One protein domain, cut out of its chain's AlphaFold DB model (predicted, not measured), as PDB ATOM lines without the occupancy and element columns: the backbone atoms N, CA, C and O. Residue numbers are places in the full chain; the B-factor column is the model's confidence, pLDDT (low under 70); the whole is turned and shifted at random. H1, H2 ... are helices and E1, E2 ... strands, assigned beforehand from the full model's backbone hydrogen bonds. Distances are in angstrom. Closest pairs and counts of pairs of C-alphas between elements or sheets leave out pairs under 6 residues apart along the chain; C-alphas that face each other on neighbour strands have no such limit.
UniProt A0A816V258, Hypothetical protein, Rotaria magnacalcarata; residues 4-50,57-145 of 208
ATOM      1  N   LYS A   4     -43.910  21.079 -15.357       96.56
ATOM      2  CA  LYS A   4     -45.332  21.129 -14.990       96.56
ATOM      3  C   LYS A   4     -45.468  20.783 -13.512       96.56
ATOM      4  O   LYS A   4     -44.850  19.817 -13.062       96.56
ATOM      5  N   VAL A   5     -46.255  21.559 -12.784       96.56
ATOM      6  CA  VAL A   5     -46.426  21.462 -11.335       96.56
ATOM      7  C   VAL A   5     -47.838  20.978 -11.027       96.56
ATOM      8  O   VAL A   5     -48.810  21.488 -11.587       96.56
ATOM      9  N   PHE A   6     -47.939  20.003 -10.131       96.25
ATOM     10  CA  PHE A   6     -49.192  19.419  -9.662       96.25
ATOM     11  C   PHE A   6     -49.164  19.296  -8.140       96.25
ATOM     12  O   PHE A   6     -48.103  19.075  -7.557       96.25
ATOM     13  N   ILE A   7     -50.327  19.382  -7.507       94.94
ATOM     14  CA  ILE A   7     -50.532  18.893  -6.141       94.94
ATOM     15  C   ILE A   7     -51.156  17.512  -6.268       94.94
ATOM     16  O   ILE A   7     -52.124  17.365  -7.006       94.94
ATOM     17  N   ILE A   8     -50.624  16.516  -5.570       94.69
ATOM     18  CA  ILE A   8     -51.286  15.219  -5.413       94.69
ATOM     19  C   ILE A   8     -51.760  15.040  -3.977       94.69
ATOM     20  O   ILE A   8     -51.159  15.574  -3.038       94.69
ATOM     21  N   TYR A   9     -52.810  14.243  -3.835       92.62
ATOM     22  CA  TYR A   9     -53.517  14.037  -2.583       92.62
ATOM     23  C   TYR A   9     -53.355  12.584  -2.156       92.62
ATOM     24  O   TYR A   9     -53.816  11.655  -2.826       92.62
ATOM     25  N   LYS A  10     -52.631  12.374  -1.057       90.00
ATOM     26  CA  LYS A  10     -52.386  11.045  -0.490       90.00
ATOM     27  C   LYS A  10     -53.052  10.912   0.854       90.00
ATOM     28  O   LYS A  10     -53.024  11.841   1.650       90.00
ATOM     29  N   ARG A  11     -53.562   9.731   1.165       85.31
ATOM     30  CA  ARG A  11     -54.018   9.449   2.519       85.31
ATOM     31  C   ARG A  11     -52.812   9.315   3.446       85.31
ATOM     32  O   ARG A  11     -51.838   8.637   3.124       85.31
ATOM     33  N   LEU A  12     -52.873   9.971   4.601       76.00
ATOM     34  CA  LEU A  12     -51.776   9.942   5.569       76.00
ATOM     35  C   LEU A  12     -51.444   8.510   5.980       76.00
ATOM     36  O   LEU A  12     -52.341   7.722   6.288       76.00
ATOM     37  N   TRP A  13     -50.146   8.201   5.987       72.00
ATOM     38  CA  TRP A  13     -49.602   6.903   6.404       72.00
ATOM     39  C   TRP A  13     -50.070   5.710   5.564       72.00
ATOM     40  O   TRP A  13     -49.938   4.562   5.987       72.00
ATOM     41  N   ARG A  14     -50.629   5.958   4.375       80.00
ATOM     42  CA  ARG A  14     -51.084   4.912   3.460       80.00
ATOM     43  C   ARG A  14     -50.513   5.128   2.067       80.00
ATOM     44  O   ARG A  14     -50.364   6.251   1.596       80.00
ATOM     45  N   HIS A  15     -50.249   4.023   1.380       83.94
ATOM     46  CA  HIS A  15     -49.882   4.017  -0.036       83.94
ATOM     47  C   HIS A  15     -51.133   4.110  -0.917       83.94
ATOM     48  O   HIS A  15     -51.393   3.246  -1.747       83.94
ATOM     49  N   GLU A  16     -51.939   5.142  -0.683       89.56
ATOM     50  CA  GLU A  16     -53.251   5.317  -1.298       89.56
ATOM     51  C   GLU A  16     -53.480   6.799  -1.617       89.56
ATOM     52  O   GLU A  16     -53.166   7.678  -0.810       89.56
ATOM     53  N   TYR A  17     -54.017   7.072  -2.803       92.62
ATOM     54  CA  TYR A  17     -54.469   8.407  -3.187       92.62
ATOM     55  C   TYR A  17     -55.904   8.629  -2.702       92.62
ATOM     56  O   TYR A  17     -56.689   7.688  -2.639       92.62
ATOM     57  N   THR A  18     -56.265   9.867  -2.383       91.75
ATOM     58  CA  THR A  18     -57.620  10.208  -1.924       91.75
ATOM     59  C   THR A  18     -58.050  11.558  -2.479       91.75
ATOM     60  O   THR A  18     -57.211  12.429  -2.672       91.75
ATOM     61  N   ASP A  19     -59.340  11.717  -2.748       88.06
ATOM     62  CA  ASP A  19     -59.996  12.970  -3.133       88.06
ATOM     63  C   ASP A  19     -60.418  13.833  -1.932       88.06
ATOM     64  O   ASP A  19     -60.876  14.959  -2.114       88.06
ATOM     65  N   ASP A  20     -60.262  13.328  -0.706       84.81
ATOM     66  CA  ASP A  20     -60.613  14.062   0.504       84.81
ATOM     67  C   ASP A  20     -59.509  15.069   0.874       84.81
ATOM     68  O   ASP A  20     -58.491  14.740   1.499       84.81
ATOM     69  N   ASP A  21     -59.731  16.327   0.488       74.50
ATOM     70  CA  ASP A  21     -58.870  17.481   0.784       74.50
ATOM     71  C   ASP A  21     -58.641  17.691   2.303       74.50
ATOM     72  O   ASP A  21     -57.658  18.323   2.691       74.50
ATOM     73  N   ASN A  22     -59.495  17.160   3.194       73.62
ATOM     74  CA  ASN A  22     -59.379  17.387   4.643       73.62
ATOM     75  C   ASN A  22     -58.460  16.386   5.353       73.62
ATOM     76  O   ASN A  22     -57.893  16.701   6.397       73.62
ATOM     77  N   VAL A  23     -58.320  15.174   4.816       71.31
ATOM     78  CA  VAL A  23     -57.517  14.094   5.431       71.31
ATOM     79  C   VAL A  23     -56.308  13.702   4.585       71.31
ATOM     80  O   VAL A  23     -55.618  12.716   4.876       71.31
ATOM     81  N   SER A  24     -56.041  14.469   3.532       79.62
ATOM     82  CA  SER A  24     -54.947  14.222   2.609       79.62
ATOM     83  C   SER A  24     -53.669  14.959   2.997       79.62
ATOM     84  O   SER A  24     -53.632  16.127   3.380       79.62
ATOM     85  N   HIS A  25     -52.561  14.248   2.843       86.69
ATOM     86  CA  HIS A  25     -51.242  14.826   2.739       86.69
ATOM     87  C   HIS A  25     -51.069  15.419   1.340       86.69
ATOM     88  O   HIS A  25     -51.111  14.691   0.341       86.69
ATOM     89  N   HIS A  26     -50.863  16.733   1.276       90.31
ATOM     90  CA  HIS A  26     -50.580  17.419   0.021       90.31
ATOM     91  C   HIS A  26     -49.099  17.282  -0.319       90.31
ATOM     92  O   HIS A  26     -48.231  17.635   0.481       90.31
ATOM     93  N   GLN A  27     -48.819  16.837  -1.537       92.50
ATOM     94  CA  GLN A  27     -47.462  16.716  -2.051       92.50
ATOM     95  C   GLN A  27     -47.336  17.442  -3.383       92.50
ATOM     96  O   GLN A  27     -48.196  17.328  -4.254       92.50
ATOM     97  N   LEU A  28     -46.239  18.178  -3.546       95.38
ATOM     98  CA  LEU A  28     -45.923  18.858  -4.795       95.38
ATOM     99  C   LEU A  28     -45.184  17.910  -5.729       95.38
ATOM    100  O   LEU A  28     -44.166  17.338  -5.348       95.38
ATOM    101  N   ILE A  29     -45.679  17.787  -6.958       97.00
ATOM    102  CA  ILE A  29     -45.113  16.956  -8.018       97.00
ATOM    103  C   ILE A  29     -44.685  17.827  -9.194       97.00
ATOM    104  O   ILE A  29     -45.420  18.699  -9.654       97.00
ATOM    105  N   PHE A  30     -43.502  17.533  -9.725       97.19
ATOM    106  CA  PHE A  30     -42.890  18.209 -10.857       97.19
ATOM    107  C   PHE A  30     -42.686  17.213 -11.999       97.19
ATOM    108  O   PHE A  30     -41.882  16.286 -11.884       97.19
ATOM    109  N   LYS A  31     -43.384  17.409 -13.119       97.00
ATOM    110  CA  LYS A  31     -43.262  16.591 -14.335       97.00
ATOM    111  C   LYS A  31     -42.357  17.286 -15.344       97.00
ATOM    112  O   LYS A  31     -42.602  18.420 -15.758       97.00
ATOM    113  N   THR A  32     -41.319  16.578 -15.766       95.75
ATOM    114  CA  THR A  32     -40.429  17.004 -16.852       95.75
ATOM    115  C   THR A  32     -41.051  16.735 -18.224       95.75
ATOM    116  O   THR A  32     -41.917  15.871 -18.367       95.75
ATOM    117  N   SER A  33     -40.546  17.396 -19.268       93.00
ATOM    118  CA  SER A  33     -40.910  17.099 -20.663       93.00
ATOM    119  C   SER A  33     -40.581  15.664 -21.091       93.00
ATOM    120  O   SER A  33     -41.231  15.130 -21.980       93.00
ATOM    121  N   LYS A  34     -39.608  15.022 -20.432       93.81
ATOM    122  CA  LYS A  34     -39.210  13.625 -20.671       93.81
ATOM    123  C   LYS A  34     -40.087  12.603 -19.934       93.81
ATOM    124  O   LYS A  34     -39.776  11.422 -19.953       93.81
ATOM    125  N   GLY A  35     -41.130  13.045 -19.229       93.75
ATOM    126  CA  GLY A  35     -42.020  12.155 -18.478       93.75
ATOM    127  C   GLY A  35     -41.474  11.681 -17.129       93.75
ATOM    128  O   GLY A  35     -42.103  10.857 -16.480       93.75
ATOM    129  N   HIS A  36     -40.334  12.203 -16.663       95.69
ATOM    130  CA  HIS A  36     -39.868  11.962 -15.293       95.69
ATOM    131  C   HIS A  36     -40.605  12.843 -14.289       95.69
ATOM    132  O   HIS A  36     -40.879  14.012 -14.586       95.69
ATOM    133  N   PHE A  37     -40.818  12.301 -13.092       97.06
ATOM    134  CA  PHE A  37     -41.483  12.972 -11.987       97.06
ATOM    135  C   PHE A  37     -40.544  13.140 -10.793       97.06
ATOM    136  O   PHE A  37     -39.779  12.237 -10.440       97.06
ATOM    137  N   TYR A  38     -40.624  14.305 -10.170       97.00
ATOM    138  CA  TYR A  38     -39.942  14.642  -8.925       97.00
ATOM    139  C   TYR A  38     -40.950  15.185  -7.931       97.00
ATOM    140  O   TYR A  38     -42.028  15.619  -8.335       97.00
ATOM    141  N   TYR A  39     -40.599  15.195  -6.653       95.44
ATOM    142  CA  TYR A  39     -41.505  15.675  -5.623       95.44
ATOM    143  C   TYR A  39     -40.817  16.489  -4.541       95.44
ATOM    144  O   TYR A  39     -39.616  16.330  -4.312       95.44
ATOM    145  N   THR A  40     -41.617  17.290  -3.838       92.81
ATOM    146  CA  THR A  40     -41.293  17.784  -2.497       92.81
ATOM    147  C   THR A  40     -42.392  17.412  -1.510       92.81
ATOM    148  O   THR A  40     -43.578  17.586  -1.796       92.81
ATOM    149  N   GLU A  41     -42.008  16.860  -0.359       87.94
ATOM    150  CA  GLU A  41     -42.956  16.424   0.676       87.94
ATOM    151  C   GLU A  41     -42.357  16.572   2.084       87.94
ATOM    152  O   GLU A  41     -41.134  16.495   2.268       87.94
ATOM    153  N   LEU A  42     -43.230  16.767   3.076       83.75
ATOM    154  CA  LEU A  42     -42.863  16.698   4.489       83.75
ATOM    155  C   LEU A  42     -42.934  15.236   4.940       83.75
ATOM    156  O   LEU A  42     -44.018  14.673   5.049       83.75
ATOM    157  N   THR A  43     -41.778  14.639   5.217       79.50
ATOM    158  CA  THR A  43     -41.648  13.242   5.684       79.50
ATOM    159  C   THR A  43     -41.283  13.196   7.153       79.50
ATOM    160  O   THR A  43     -40.711  14.161   7.662       79.50
ATOM    161  N   ASN A  44     -41.522  12.068   7.822       76.38
ATOM    162  CA  ASN A  44     -41.030  11.866   9.178       76.38
ATOM    163  C   ASN A  44     -39.500  11.997   9.233       76.38
ATOM    164  O   ASN A  44     -38.749  11.395   8.462       76.38
ATOM    165  N   ALA A  45     -39.022  12.805  10.174       73.00
ATOM    166  CA  ALA A  45     -37.603  13.013  10.401       73.00
ATOM    167  C   ALA A  45     -36.932  11.718  10.879       73.00
ATOM    168  O   ALA A  45     -35.848  11.399  10.383       73.00
ATOM    169  N   ASP A  46     -37.637  10.969  11.733       67.00
ATOM    170  CA  ASP A  46     -37.160   9.785  12.460       67.00
ATOM    171  C   ASP A  46     -37.257   8.474  11.651       67.00
ATOM    172  O   ASP A  46     -36.736   7.441  12.062       67.00
ATOM    173  N   GLU A  47     -37.858   8.501  10.456       59.25
ATOM    174  CA  GLU A  47     -38.068   7.316   9.603       59.25
ATOM    175  C   GLU A  47     -36.787   6.789   8.923       59.25
ATOM    176  O   GLU A  47     -36.842   5.891   8.088       59.25
ATOM    177  N   SER A  48     -35.604   7.310   9.276       49.94
ATOM    178  CA  SER A  48     -34.321   6.785   8.775       49.94
ATOM    179  C   SER A  48     -33.965   5.392   9.305       49.94
ATOM    180  O   SER A  48     -32.950   4.833   8.897       49.94
ATOM    181  N   THR A  49     -34.783   4.813  10.181       40.78
ATOM    182  CA  THR A  49     -34.592   3.471  10.731       40.78
ATOM    183  C   THR A  49     -35.903   2.693  10.694       40.78
ATOM    184  O   THR A  49     -36.747   2.843  11.566       40.78
ATOM    185  N   THR A  50     -36.021   1.850   9.668       35.84
ATOM    186  CA  THR A  50     -36.716   0.554   9.687       35.84
ATOM    187  C   THR A  50     -38.219   0.568   9.999       35.84
ATOM    188  O   THR A  50     -38.648   0.657  11.142       35.84
ATOM    189  N   TYR A  57     -48.025   8.668  19.532       47.03
ATOM    190  CA  TYR A  57     -48.939   9.774  19.895       47.03
ATOM    191  C   TYR A  57     -49.203   9.854  21.406       47.03
ATOM    192  O   TYR A  57     -49.909  10.746  21.869       47.03
ATOM    193  N   LEU A  58     -48.596   8.957  22.188       46.78
ATOM    194  CA  LEU A  58     -48.767   8.862  23.642       46.78
ATOM    195  C   LEU A  58     -48.294  10.110  24.414       46.78
ATOM    196  O   LEU A  58     -48.617  10.241  25.589       46.78
ATOM    197  N   SER A  59     -47.590  11.046  23.765       52.69
ATOM    198  CA  SER A  59     -47.038  12.247  24.411       52.69
ATOM    199  C   SER A  59     -47.682  13.570  23.969       52.69
ATOM    200  O   SER A  59     -47.186  14.626  24.352       52.69
ATOM    201  N   GLY A  60     -48.736  13.557  23.140       52.47
ATOM    202  CA  GLY A  60     -49.397  14.788  22.665       52.47
ATOM    203  C   GLY A  60     -48.542  15.679  21.745       52.47
ATOM    204  O   GLY A  60     -48.939  16.795  21.424       52.47
ATOM    205  N   ILE A  61     -47.376  15.195  21.311       62.31
ATOM    206  CA  ILE A  61     -46.458  15.879  20.397       62.31
ATOM    207  C   ILE A  61     -46.475  15.094  19.084       62.31
ATOM    208  O   ILE A  61     -46.157  13.907  19.077       62.31
ATOM    209  N   GLY A  62     -46.884  15.741  17.989       64.12
ATOM    210  CA  GLY A  62     -46.900  15.131  16.656       64.12
ATOM    211  C   GLY A  62     -45.501  14.709  16.180       64.12
ATOM    212  O   GLY A  62     -44.490  15.149  16.742       64.12
ATOM    213  N   PRO A  63     -45.403  13.857  15.146       71.12
ATOM    214  CA  PRO A  63     -44.112  13.376  14.681       71.12
ATOM    215  C   PRO A  63     -43.272  14.531  14.131       71.12
ATOM    216  O   PRO A  63     -43.784  15.470  13.513       71.12
ATOM    217  N   ARG A  64     -41.958  14.476  14.350       76.69
ATOM    218  CA  ARG A  64     -41.040  15.438  13.737       76.69
ATOM    219  C   ARG A  64     -41.006  15.183  12.243       76.69
ATOM    220  O   ARG A  64     -40.853  14.040  11.825       76.69
ATOM    221  N   VAL A  65     -41.084  16.239  11.446       78.69
ATOM    222  CA  VAL A  65     -40.979  16.161   9.991       78.69
ATOM    223  C   VAL A  65     -39.810  16.963   9.456       78.69
ATOM    224  O   VAL A  65     -39.351  17.934  10.059       78.69
ATOM    225  N   LYS A  66     -39.337  16.527   8.294       84.31
ATOM    226  CA  LYS A  66     -38.312  17.175   7.485       84.31
ATOM    227  C   LYS A  66     -38.797  17.284   6.049       84.31
ATOM    228  O   LYS A  66     -39.464  16.383   5.529       84.31
ATOM    229  N   LEU A  67     -38.403  18.367   5.395       86.62
ATOM    230  CA  LEU A  67     -38.650  18.523   3.975       86.62
ATOM    231  C   LEU A  67     -37.708  17.635   3.156       86.62
ATOM    232  O   LEU A  67     -36.516  17.532   3.456       86.62
ATOM    233  N   THR A  68     -38.242  16.989   2.123       89.06
ATOM    234  CA  THR A  68     -37.474  16.105   1.241       89.06
ATOM    235  C   THR A  68     -37.722  16.405  -0.227       89.06
ATOM    236  O   THR A  68     -38.754  16.959  -0.600       89.06
ATOM    237  N   PHE A  69     -36.736  16.044  -1.048       93.38
ATOM    238  CA  PHE A  69     -36.790  16.112  -2.500       93.38
ATOM    239  C   PHE A  69     -36.349  14.773  -3.080       93.38
ATOM    240  O   PHE A  69     -35.272  14.278  -2.741       93.38
ATOM    241  N   GLY A  70     -37.151  14.207  -3.977       94.38
ATOM    242  CA  GLY A  70     -36.891  12.882  -4.526       94.38
ATOM    243  C   GLY A  70     -37.441  12.690  -5.931       94.38
ATOM    244  O   GLY A  70     -38.164  13.532  -6.468       94.38
ATOM    245  N   LYS A  71     -37.069  11.560  -6.540       95.75
ATOM    246  CA  LYS A  71     -37.761  11.045  -7.722       95.75
ATOM    247  C   LYS A  71     -39.078  10.433  -7.257       95.75
ATOM    248  O   LYS A  71     -39.104   9.759  -6.234       95.75
ATOM    249  N   TYR A  72     -40.145  10.687  -7.998       94.88
ATOM    250  CA  TYR A  72     -41.462  10.184  -7.660       94.88
ATOM    251  C   TYR A  72     -41.833   8.997  -8.544       94.88
ATOM    252  O   TYR A  72     -41.865   9.130  -9.769       94.88
ATOM    253  N   ASP A  73     -42.156   7.873  -7.912       93.94
ATOM    254  CA  ASP A  73     -42.725   6.703  -8.568       93.94
ATOM    255  C   ASP A  73     -44.169   6.525  -8.069       93.94
ATOM    256  O   ASP A  73     -44.440   6.535  -6.865       93.94
ATOM    257  N   PHE A  74     -45.118   6.430  -9.001       92.62
ATOM    258  CA  PHE A  74     -46.541   6.343  -8.672       92.62
ATOM    259  C   PHE A  74     -46.910   4.952  -8.168       92.62
ATOM    260  O   PHE A  74     -46.457   3.938  -8.706       92.62
ATOM    261  N   PHE A  75     -47.792   4.903  -7.173       89.44
ATOM    262  CA  PHE A  75     -48.431   3.659  -6.762       89.44
ATOM    263  C   PHE A  75     -49.543   3.303  -7.752       89.44
ATOM    264  O   PHE A  75     -50.027   4.149  -8.506       89.44
ATOM    265  N   ARG A  76     -49.983   2.044  -7.730       88.44
ATOM    266  CA  ARG A  76     -51.164   1.630  -8.493       88.44
ATOM    267  C   ARG A  76     -52.418   2.282  -7.909       88.44
ATOM    268  O   ARG A  76     -52.592   2.277  -6.697       88.44
ATOM    269  N   GLY A  77     -53.297   2.773  -8.776       90.38
ATOM    270  CA  GLY A  77     -54.594   3.326  -8.390       90.38
ATOM    271  C   GLY A  77     -54.933   4.611  -9.134       90.38
ATOM    272  O   GLY A  77     -54.152   5.096  -9.954       90.38
ATOM    273  N   ASN A  78     -56.111   5.150  -8.829       94.44
ATOM    274  CA  ASN A  78     -56.543   6.448  -9.332       94.44
ATOM    275  C   ASN A  78     -55.766   7.548  -8.616       94.44
ATOM    276  O   ASN A  78     -55.728   7.585  -7.393       94.44
ATOM    277  N   ILE A  79     -55.143   8.434  -9.380       95.06
ATOM    278  CA  ILE A  79     -54.346   9.542  -8.871       95.06
ATOM    279  C   ILE A  79     -55.253  10.757  -8.770       95.06
ATOM    280  O   ILE A  79     -55.752  11.241  -9.786       95.06
ATOM    281  N   TYR A  80     -55.414  11.269  -7.559       94.75
ATOM    282  CA  TYR A  80     -56.141  12.502  -7.293       94.75
ATOM    283  C   TYR A  80     -55.162  13.673  -7.250       94.75
ATOM    284  O   TYR A  80     -54.144  13.609  -6.547       94.75
ATOM    285  N   TYR A  81     -55.415  14.714  -8.044       94.75
ATOM    286  CA  TYR A  81     -54.481  15.824  -8.221       94.75
ATOM    287  C   TYR A  81     -55.159  17.159  -8.551       94.75
ATOM    288  O   TYR A  81     -56.287  17.198  -9.028       94.75
ATOM    289  N   LYS A  82     -54.436  18.266  -8.352       93.94
ATOM    290  CA  LYS A  82     -54.775  19.587  -8.899       93.94
ATOM    291  C   LYS A  82     -53.622  20.106  -9.762       93.94
ATOM    292  O   LYS A  82     -52.478  20.118  -9.288       93.94
ATOM    293  N   PRO A  83     -53.872  20.494 -11.024       94.06
ATOM    294  CA  PRO A  83     -52.868  21.178 -11.830       94.06
ATOM    295  C   PRO A  83     -52.570  22.546 -11.207       94.06
ATOM    296  O   PRO A  83     -53.488  23.253 -10.828       94.06
ATOM    297  N   VAL A  84     -51.292  22.910 -11.072       94.25
ATOM    298  CA  VAL A  84     -50.887  24.209 -10.496       94.25
ATOM    299  C   VAL A  84     -50.424  25.165 -11.588       94.25
ATOM    300  O   VAL A  84     -50.769  26.336 -11.585       94.25
ATOM    301  N   GLY A  85     -49.598  24.680 -12.517       94.56
ATOM    302  CA  GLY A  85     -49.055  25.513 -13.585       94.56
ATOM    303  C   GLY A  85     -47.700  25.036 -14.085       94.56
ATOM    304  O   GLY A  85     -47.327  23.870 -13.931       94.56
ATOM    305  N   ILE A  86     -46.952  25.945 -14.706       95.25
ATOM    306  CA  ILE A  86     -45.620  25.678 -15.254       95.25
ATOM    307  C   ILE A  86     -44.611  26.578 -14.557       95.25
ATOM    308  O   ILE A  86     -44.788  27.787 -14.505       95.25
ATOM    309  N   THR A  87     -43.516  25.999 -14.072       95.44
ATOM    310  CA  THR A  87     -42.412  26.761 -13.489       95.44
ATOM    311  C   THR A  87     -41.178  26.749 -14.386       95.44
ATOM    312  O   THR A  87     -40.878  25.759 -15.061       95.44
ATOM    313  N   SER A  88     -40.432  27.856 -14.370       94.69
ATOM    314  CA  SER A  88     -39.102  27.969 -14.977       94.69
ATOM    315  C   SER A  88     -37.994  27.385 -14.095       94.69
ATOM    316  O   SER A  88     -36.868  27.219 -14.571       94.69
ATOM    317  N   LYS A  89     -38.295  27.049 -12.829       95.31
ATOM    318  CA  LYS A  89     -37.336  26.433 -11.907       95.31
ATOM    319  C   LYS A  89     -36.912  25.060 -12.420       95.31
ATOM    320  O   LYS A  89     -37.748  24.249 -12.816       95.31
ATOM    321  N   ASN A  90     -35.611  24.788 -12.399       95.12
ATOM    322  CA  ASN A  90     -35.078  23.468 -12.726       95.12
ATOM    323  C   ASN A  90     -35.003  22.563 -11.482       95.12
ATOM    324  O   ASN A  90     -35.256  22.981 -10.349       95.12
ATOM    325  N   LYS A  91     -34.643  21.297 -11.709       94.56
ATOM    326  CA  LYS A  91     -34.519  20.274 -10.665       94.56
ATOM    327  C   LYS A  91     -33.530  20.693  -9.574       94.56
ATOM    328  O   LYS A  91     -33.793  20.498  -8.392       94.56
ATOM    329  N   GLU A  92     -32.398  21.264  -9.969       95.25
ATOM    330  CA  GLU A  92     -31.303  21.649  -9.082       95.25
ATOM    331  C   GLU A  92     -31.711  22.809  -8.167       95.25
ATOM    332  O   GLU A  92     -31.402  22.793  -6.980       95.25
ATOM    333  N   GLN A  93     -32.462  23.779  -8.691       95.56
ATOM    334  CA  GLN A  93     -33.017  24.896  -7.928       95.56
ATOM    335  C   GLN A  93     -34.066  24.431  -6.919       95.56
ATOM    336  O   GLN A  93     -34.062  24.910  -5.790       95.56
ATOM    337  N   ILE A  94     -34.940  23.496  -7.303       94.75
ATOM    338  CA  ILE A  94     -35.929  22.919  -6.381       94.75
ATOM    339  C   ILE A  94     -35.218  22.142  -5.272       94.75
ATOM    340  O   ILE A  94     -35.527  22.329  -4.098       94.75
ATOM    341  N   LYS A  95     -34.224  21.319  -5.627       94.75
ATOM    342  CA  LYS A  95     -33.415  20.588  -4.650       94.75
ATOM    343  C   LYS A  95     -32.711  21.543  -3.684       94.75
ATOM    344  O   LYS A  95     -32.808  21.353  -2.480       94.75
ATOM    345  N   LYS A  96     -32.061  22.588  -4.202       94.25
ATOM    346  CA  LYS A  96     -31.379  23.601  -3.389       94.25
ATOM    347  C   LYS A  96     -32.347  24.303  -2.434       94.25
ATOM    348  O   LYS A  96     -32.042  24.413  -1.255       94.25
ATOM    349  N   TYR A  97     -33.521  24.710  -2.922       91.94
ATOM    350  CA  TYR A  97     -34.565  25.294  -2.081       91.94
ATOM    351  C   TYR A  97     -34.954  24.350  -0.939       91.94
ATOM    352  O   TYR A  97     -35.019  24.773   0.211       91.94
ATOM    353  N   VAL A  98     -35.165  23.068  -1.244       90.94
ATOM    354  CA  VAL A  98     -35.489  22.056  -0.236       90.94
ATOM    355  C   VAL A  98     -34.368  21.892   0.774       90.94
ATOM    356  O   VAL A  98     -34.662  21.848   1.958       90.94
ATOM    357  N   ASP A  99     -33.113  21.826   0.333       89.56
ATOM    358  CA  ASP A  99     -31.959  21.676   1.222       89.56
ATOM    359  C   ASP A  99     -31.792  22.900   2.148       89.56
ATOM    360  O   ASP A  99     -31.508  22.732   3.331       89.56
ATOM    361  N   GLU A 100     -32.047  24.117   1.652       88.62
ATOM    362  CA  GLU A 100     -32.033  25.364   2.441       88.62
ATOM    363  C   GLU A 100     -33.200  25.457   3.435       88.62
ATOM    364  O   GLU A 100     -33.042  25.975   4.538       88.62
ATOM    365  N   HIS A 101     -34.369  24.936   3.056       83.94
ATOM    366  CA  HIS A 101     -35.594  24.947   3.865       83.94
ATOM    367  C   HIS A 101     -35.835  23.612   4.565       83.94
ATOM    368  O   HIS A 101     -36.937  23.352   5.056       83.94
ATOM    369  N   ARG A 102     -34.818  22.748   4.615       80.12
ATOM    370  CA  ARG A 102     -34.860  21.475   5.322       80.12
ATOM    371  C   ARG A 102     -34.825  21.775   6.809       80.12
ATOM    372  O   ARG A 102     -33.785  21.685   7.459       80.12
ATOM    373  N   SER A 103     -35.970  22.179   7.340       64.50
ATOM    374  CA  SER A 103     -36.131  22.442   8.753       64.50
ATOM    375  C   SER A 103     -35.780  21.177   9.529       64.50
ATOM    376  O   SER A 103     -36.277  20.079   9.267       64.50
ATOM    377  N   GLN A 104     -34.861  21.327  10.475       57.34
ATOM    378  CA  GLN A 104     -34.579  20.292  11.450       57.34
ATOM    379  C   GLN A 104     -35.643  20.419  12.544       57.34
ATOM    380  O   GLN A 104     -35.704  21.437  13.228       57.34
ATOM    381  N   ASN A 105     -36.472  19.387  12.711       56.53
ATOM    382  CA  ASN A 105     -37.402  19.223  13.836       56.53
ATOM    383  C   ASN A 105     -38.651  20.126  13.854       56.53
ATOM    384  O   ASN A 105     -39.093  20.530  14.930       56.53
ATOM    385  N   THR A 106     -39.281  20.403  12.709       65.75
ATOM    386  CA  THR A 106     -40.659  20.931  12.736       65.75
ATOM    387  C   THR A 106     -41.610  19.826  13.201       65.75
ATOM    388  O   THR A 106     -41.522  18.701  12.719       65.75
ATOM    389  N   ILE A 107     -42.514  20.120  14.139       66.06
ATOM    390  CA  ILE A 107     -43.555  19.169  14.555       66.06
ATOM    391  C   ILE A 107     -44.648  19.169  13.484       66.06
ATOM    392  O   ILE A 107     -45.205  20.217  13.145       66.06
ATOM    393  N   TYR A 108     -44.937  17.998  12.925       66.56
ATOM    394  CA  TYR A 108     -46.079  17.833  12.044       66.56
ATOM    395  C   TYR A 108     -47.347  17.873  12.865       66.56
ATOM    396  O   TYR A 108     -47.554  17.047  13.755       66.56
ATOM    397  N   ASP A 109     -48.207  18.814  12.521       68.50
ATOM    398  CA  ASP A 109     -49.541  18.877  13.065       68.50
ATOM    399  C   ASP A 109     -50.531  18.846  11.905       68.50
ATOM    400  O   ASP A 109     -50.554  19.729  11.040       68.50
ATOM    401  N   LEU A 110     -51.300  17.758  11.883       61.84
ATOM    402  CA  LEU A 110     -52.360  17.534  10.918       61.84
ATOM    403  C   LEU A 110     -53.506  18.524  11.125       61.84
ATOM    404  O   LEU A 110     -54.025  19.060  10.155       61.84
ATOM    405  N   TRP A 111     -53.863  18.799  12.377       62.44
ATOM    406  CA  TRP A 111     -54.965  19.694  12.725       62.44
ATOM    407  C   TRP A 111     -54.616  21.151  12.425       62.44
ATOM    408  O   TRP A 111     -55.493  21.937  12.074       62.44
ATOM    409  N   SER A 112     -53.326  21.487  12.480       63.06
ATOM    410  CA  SER A 112     -52.806  22.788  12.044       63.06
ATOM    411  C   SER A 112     -52.529  22.875  10.535       63.06
ATOM    412  O   SER A 112     -52.048  23.903  10.065       63.06
ATOM    413  N   ASN A 113     -52.826  21.832   9.745       65.81
ATOM    414  CA  ASN A 113     -52.668  21.821   8.282       65.81
ATOM    415  C   ASN A 113     -51.251  22.173   7.782       65.81
ATOM    416  O   ASN A 113     -51.079  22.762   6.708       65.81
ATOM    417  N   ASN A 114     -50.206  21.788   8.523       72.94
ATOM    418  CA  ASN A 114     -48.830  22.219   8.240       72.94
ATOM    419  C   ASN A 114     -48.346  21.828   6.826       72.94
ATOM    420  O   ASN A 114     -47.618  22.596   6.194       72.94
ATOM    421  N   CYS A 115     -48.775  20.680   6.282       78.81
ATOM    422  CA  CYS A 115     -48.441  20.284   4.904       78.81
ATOM    423  C   CYS A 115     -49.113  21.162   3.847       78.81
ATOM    424  O   CYS A 115     -48.470  21.546   2.870       78.81
ATOM    425  N   GLN A 116     -50.381  21.521   4.044       85.75
ATOM    426  CA  GLN A 116     -51.108  22.366   3.106       85.75
ATOM    427  C   GLN A 116     -50.531  23.783   3.101       85.75
ATOM    428  O   GLN A 116     -50.336  24.363   2.033       85.75
ATOM    429  N   HIS A 117     -50.210  24.321   4.283       84.88
ATOM    430  CA  HIS A 117     -49.542  25.613   4.428       84.88
ATOM    431  C   HIS A 117     -48.164  25.623   3.769       84.88
ATOM    432  O   HIS A 117     -47.852  26.562   3.036       84.88
ATOM    433  N   TYR A 118     -47.376  24.560   3.954       86.88
ATOM    434  CA  TYR A 118     -46.103  24.390   3.257       86.88
ATOM    435  C   TYR A 118     -46.289  24.421   1.733       86.88
ATOM    436  O   TYR A 118     -45.686  25.258   1.066       86.88
ATOM    437  N   VAL A 119     -47.160  23.571   1.179       90.25
ATOM    438  CA  VAL A 119     -47.394  23.506  -0.274       90.25
ATOM    439  C   VAL A 119     -47.855  24.860  -0.821       90.25
ATOM    440  O   VAL A 119     -47.337  25.316  -1.840       90.25
ATOM    441  N   LYS A 120     -48.769  25.542  -0.120       90.75
ATOM    442  CA  LYS A 120     -49.224  26.899  -0.465       90.75
ATOM    443  C   LYS A 120     -48.068  27.901  -0.499       90.75
ATOM    444  O   LYS A 120     -47.947  28.639  -1.476       90.75
ATOM    445  N   SER A 121     -47.211  27.907   0.522       89.06
ATOM    446  CA  SER A 121     -46.050  28.803   0.581       89.06
ATOM    447  C   SER A 121     -45.045  28.505  -0.530       89.06
ATOM    448  O   SER A 121     -44.597  29.425  -1.201       89.06
ATOM    449  N   VAL A 122     -44.751  27.239  -0.837       90.88
ATOM    450  CA  VAL A 122     -43.837  26.914  -1.946       90.88
ATOM    451  C   VAL A 122     -44.378  27.403  -3.285       90.88
ATOM    452  O   VAL A 122     -43.638  28.013  -4.059       90.88
ATOM    453  N   ILE A 123     -45.662  27.163  -3.559       93.38
ATOM    454  CA  ILE A 123     -46.311  27.605  -4.800       93.38
ATOM    455  C   ILE A 123     -46.228  29.131  -4.928       93.38
ATOM    456  O   ILE A 123     -45.738  29.644  -5.936       93.38
ATOM    457  N   LYS A 124     -46.630  29.852  -3.880       92.62
ATOM    458  CA  LYS A 124     -46.706  31.314  -3.900       92.62
ATOM    459  C   LYS A 124     -45.333  31.981  -3.835       92.62
ATOM    460  O   LYS A 124     -45.023  32.870  -4.626       92.62
ATOM    461  N   ASP A 125     -44.499  31.569  -2.893       89.88
ATOM    462  CA  ASP A 125     -43.309  32.317  -2.496       89.88
ATOM    463  C   ASP A 125     -42.075  31.892  -3.286       89.88
ATOM    464  O   ASP A 125     -41.268  32.751  -3.653       89.88
ATOM    465  N   PHE A 126     -41.940  30.602  -3.605       92.50
ATOM    466  CA  PHE A 126     -40.786  30.077  -4.338       92.50
ATOM    467  C   PHE A 126     -41.048  29.931  -5.839       92.50
ATOM    468  O   PHE A 126     -40.240  30.388  -6.657       92.50
ATOM    469  N   LEU A 127     -42.167  29.302  -6.212       94.12
ATOM    470  CA  LEU A 127     -42.510  29.071  -7.617       94.12
ATOM    471  C   LEU A 127     -43.114  30.310  -8.282       94.12
ATOM    472  O   LEU A 127     -43.032  30.405  -9.506       94.12
ATOM    473  N   LYS A 128     -43.643  31.256  -7.490       94.12
ATOM    474  CA  LYS A 128     -44.349  32.459  -7.962       94.12
ATOM    475  C   LYS A 128     -45.527  32.112  -8.876       94.12
ATOM    476  O   LYS A 128     -45.725  32.744  -9.907       94.12
ATOM    477  N   LEU A 129     -46.268  31.074  -8.499       92.69
ATOM    478  CA  LEU A 129     -47.467  30.617  -9.192       92.69
ATOM    479  C   LEU A 129     -48.706  30.942  -8.363       92.69
ATOM    480  O   LEU A 129     -48.634  31.089  -7.138       92.69
ATOM    481  N   GLU A 130     -49.845  31.020  -9.037       89.81
ATOM    482  CA  GLU A 130     -51.135  31.086  -8.367       89.81
ATOM    483  C   GLU A 130     -51.479  29.722  -7.769       89.81
ATOM    484  O   GLU A 130     -51.171  28.666  -8.328       89.81
ATOM    485  N   TYR A 131     -52.067  29.741  -6.575       86.56
ATOM    486  CA  TYR A 131     -52.544  28.512  -5.962       86.56
ATOM    487  C   TYR A 131     -53.815  28.068  -6.687       86.56
ATOM    488  O   TYR A 131     -54.717  28.896  -6.827       86.56
ATOM    489  N   PRO A 132     -53.918  26.802  -7.120       86.06
ATOM    490  CA  PRO A 132     -55.045  26.382  -7.934       86.06
ATOM    491  C   PRO A 132     -56.354  26.486  -7.153       86.06
ATOM    492  O   PRO A 132     -56.473  25.970  -6.034       86.06
ATOM    493  N   SER A 133     -57.336  27.152  -7.753       81.38
ATOM    494  CA  SER A 133     -58.737  27.078  -7.350       81.38
ATOM    495  C   SER A 133     -59.416  25.869  -7.995       81.38
ATOM    496  O   SER A 133     -58.948  25.346  -8.996       81.38
ATOM    497  N   GLY A 134     -60.527  25.413  -7.416       82.38
ATOM    498  CA  GLY A 134     -61.367  24.383  -8.029       82.38
ATOM    499  C   GLY A 134     -61.208  22.972  -7.460       82.38
ATOM    500  O   GLY A 134     -60.657  22.748  -6.371       82.38
ATOM    501  N   TRP A 135     -61.794  22.026  -8.190       82.38
ATOM    502  CA  TRP A 135     -62.010  20.644  -7.763       82.38
ATOM    503  C   TRP A 135     -60.787  19.760  -8.016       82.38
ATOM    504  O   TRP A 135     -59.981  20.012  -8.909       82.38
ATOM    505  N   VAL A 136     -60.648  18.706  -7.213       87.50
ATOM    506  CA  VAL A 136     -59.630  17.671  -7.419       87.50
ATOM    507  C   VAL A 136     -59.958  16.891  -8.695       87.50
ATOM    508  O   VAL A 136     -61.076  16.415  -8.874       87.50
ATOM    509  N   GLN A 137     -58.975  16.758  -9.583       91.00
ATOM    510  CA  GLN A 137     -59.051  15.943 -10.791       91.00
ATOM    511  C   GLN A 137     -58.583  14.512 -10.510       91.00
ATOM    512  O   GLN A 137     -57.839  14.256  -9.562       91.00
ATOM    513  N   MET A 138     -58.982  13.579 -11.374       92.88
ATOM    514  CA  MET A 138     -58.600  12.171 -11.284       92.88
ATOM    515  C   MET A 138     -57.901  11.718 -12.568       92.88
ATOM    516  O   MET A 138     -58.412  11.915 -13.668       92.88
ATOM    517  N   ALA A 139     -56.768  11.036 -12.428       92.44
ATOM    518  CA  ALA A 139     -56.073  10.363 -13.518       92.44
ATOM    519  C   ALA A 139     -55.897   8.873 -13.210       92.44
ATOM    520  O   ALA A 139     -55.404   8.496 -12.152       92.44
ATOM    521  N   SER A 140     -56.235   8.010 -14.166       91.94
ATOM    522  CA  SER A 140     -56.010   6.560 -14.050       91.94
ATOM    523  C   SER A 140     -54.548   6.152 -14.260       91.94
ATOM    524  O   SER A 140     -54.161   5.041 -13.900       91.94
ATOM    525  N   LYS A 141     -53.736   7.027 -14.872       92.31
ATOM    526  CA  LYS A 141     -52.318   6.790 -15.164       92.31
ATOM    527  C   LYS A 141     -51.486   8.077 -15.034       92.31
ATOM    528  O   LYS A 141     -52.005   9.150 -15.343       92.31
ATOM    529  N   PRO A 142     -50.196   8.001 -14.651       90.75
ATOM    530  CA  PRO A 142     -49.338   9.180 -14.462       90.75
ATOM    531  C   PRO A 142     -49.133  10.037 -15.718       90.75
ATOM    532  O   PRO A 142     -49.020  11.266 -15.651       90.75
ATOM    533  N   GLU A 143     -49.070   9.413 -16.892       91.38
ATOM    534  CA  GLU A 143     -48.926  10.110 -18.169       91.38
ATOM    535  C   GLU A 143     -50.080  11.084 -18.430       91.38
ATOM    536  O   GLU A 143     -49.833  12.157 -18.992       91.38
ATOM    537  N   ASN A 144     -51.270  10.777 -17.904       91.88
ATOM    538  CA  ASN A 144     -52.488  11.574 -18.040       91.88
ATOM    539  C   ASN A 144     -52.512  12.802 -17.119       91.88
ATOM    540  O   ASN A 144     -53.438  13.595 -17.208       91.88
ATOM    541  N   LEU A 145     -51.499  13.000 -16.263       90.88
ATOM    542  CA  LEU A 145     -51.341  14.251 -15.520       90.88
ATOM    543  C   LEU A 145     -51.006  15.388 -16.496       90.88
ATOM    544  O   LEU A 145     -49.847  15.569 -16.912       90.88
TER     545      LEU A 145
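Overview. This is residues 4 to 50 and 57 to 145 of the 208 residues of the protein "Hypothetical protein" of Rotaria magnacalcarata (UniProt A0A816V258). Look for one strongly twisted sheet of six strands with two helices over one face: H1 covers E4 and E3, H2 covers E2, and both helices run along the strands in two layers. The sheet's order is E4 E3 E2 E1 E5 E6, all antiparallel, and E1 E2 E3 form a meander, each strand the antiparallel neighbour of the one before. The printed part has 136 residues with six named strands and two named helices, along the chain E1 E2 E3 E4 E5 H1 H2 E6; the class is mixed, with under half of the residues, 67, in named elements. The whole is compact, with a radius of gyration of the C-alphas of 14.6 A and spans of 44 by 31 by 31 A.

Arrangement. Start at E2, residues 24 to 31; its neighbours are E1, residues 4 to 11, with N 6 and O 29 within hydrogen-bond range at 2.9 A, and E3, residues 37 to 44, with N 30 and O 38 at 2.8 A. Edge strand E4, residues 64 to 71, pairs with E3, N 66 and O 43 at 2.8 A. E5, residues 79 to 87, bends by 60 degrees at residue 82; it pairs with E1, N 7 and O 82 at 2.9 A, and with E6, residues 137 to 139, N 81 and O 137 at 2.9 A. H1, residues 91 to 100, touches E4; their closest C-alphas, of Lys 95 and Phe 69, are 6.0 A apart. H2, residues 114 to 126, on the same face, touches E2; their closest C-alphas, of Gln 116 and His 26, are 5.9 A apart. In H1 and H2 every O i to N i+4 pair is within hydrogen-bond range.

Along the chain. Find C-alpha 4 at (-45.332, 21.129, -14.990), where E1 begins its 22.8 A. E2 spans 20.7 A, E3 21.2 A, E4 22.1 A, E5 21.5 A, H1 14.3 A and H2 16.9 A. E6 ends at C-alpha 139, (-56.073, 10.363, -13.518).

Size, cuts and confidence. Residues 51 to 56 are not printed; C-alphas 50 and 57 are 18.4 A apart across the cut. The links E1 to E2 and H1 to H2 are long. Expect pLDDT under 70 at residues 46 to 50, 57 to 62 and 103 to 113.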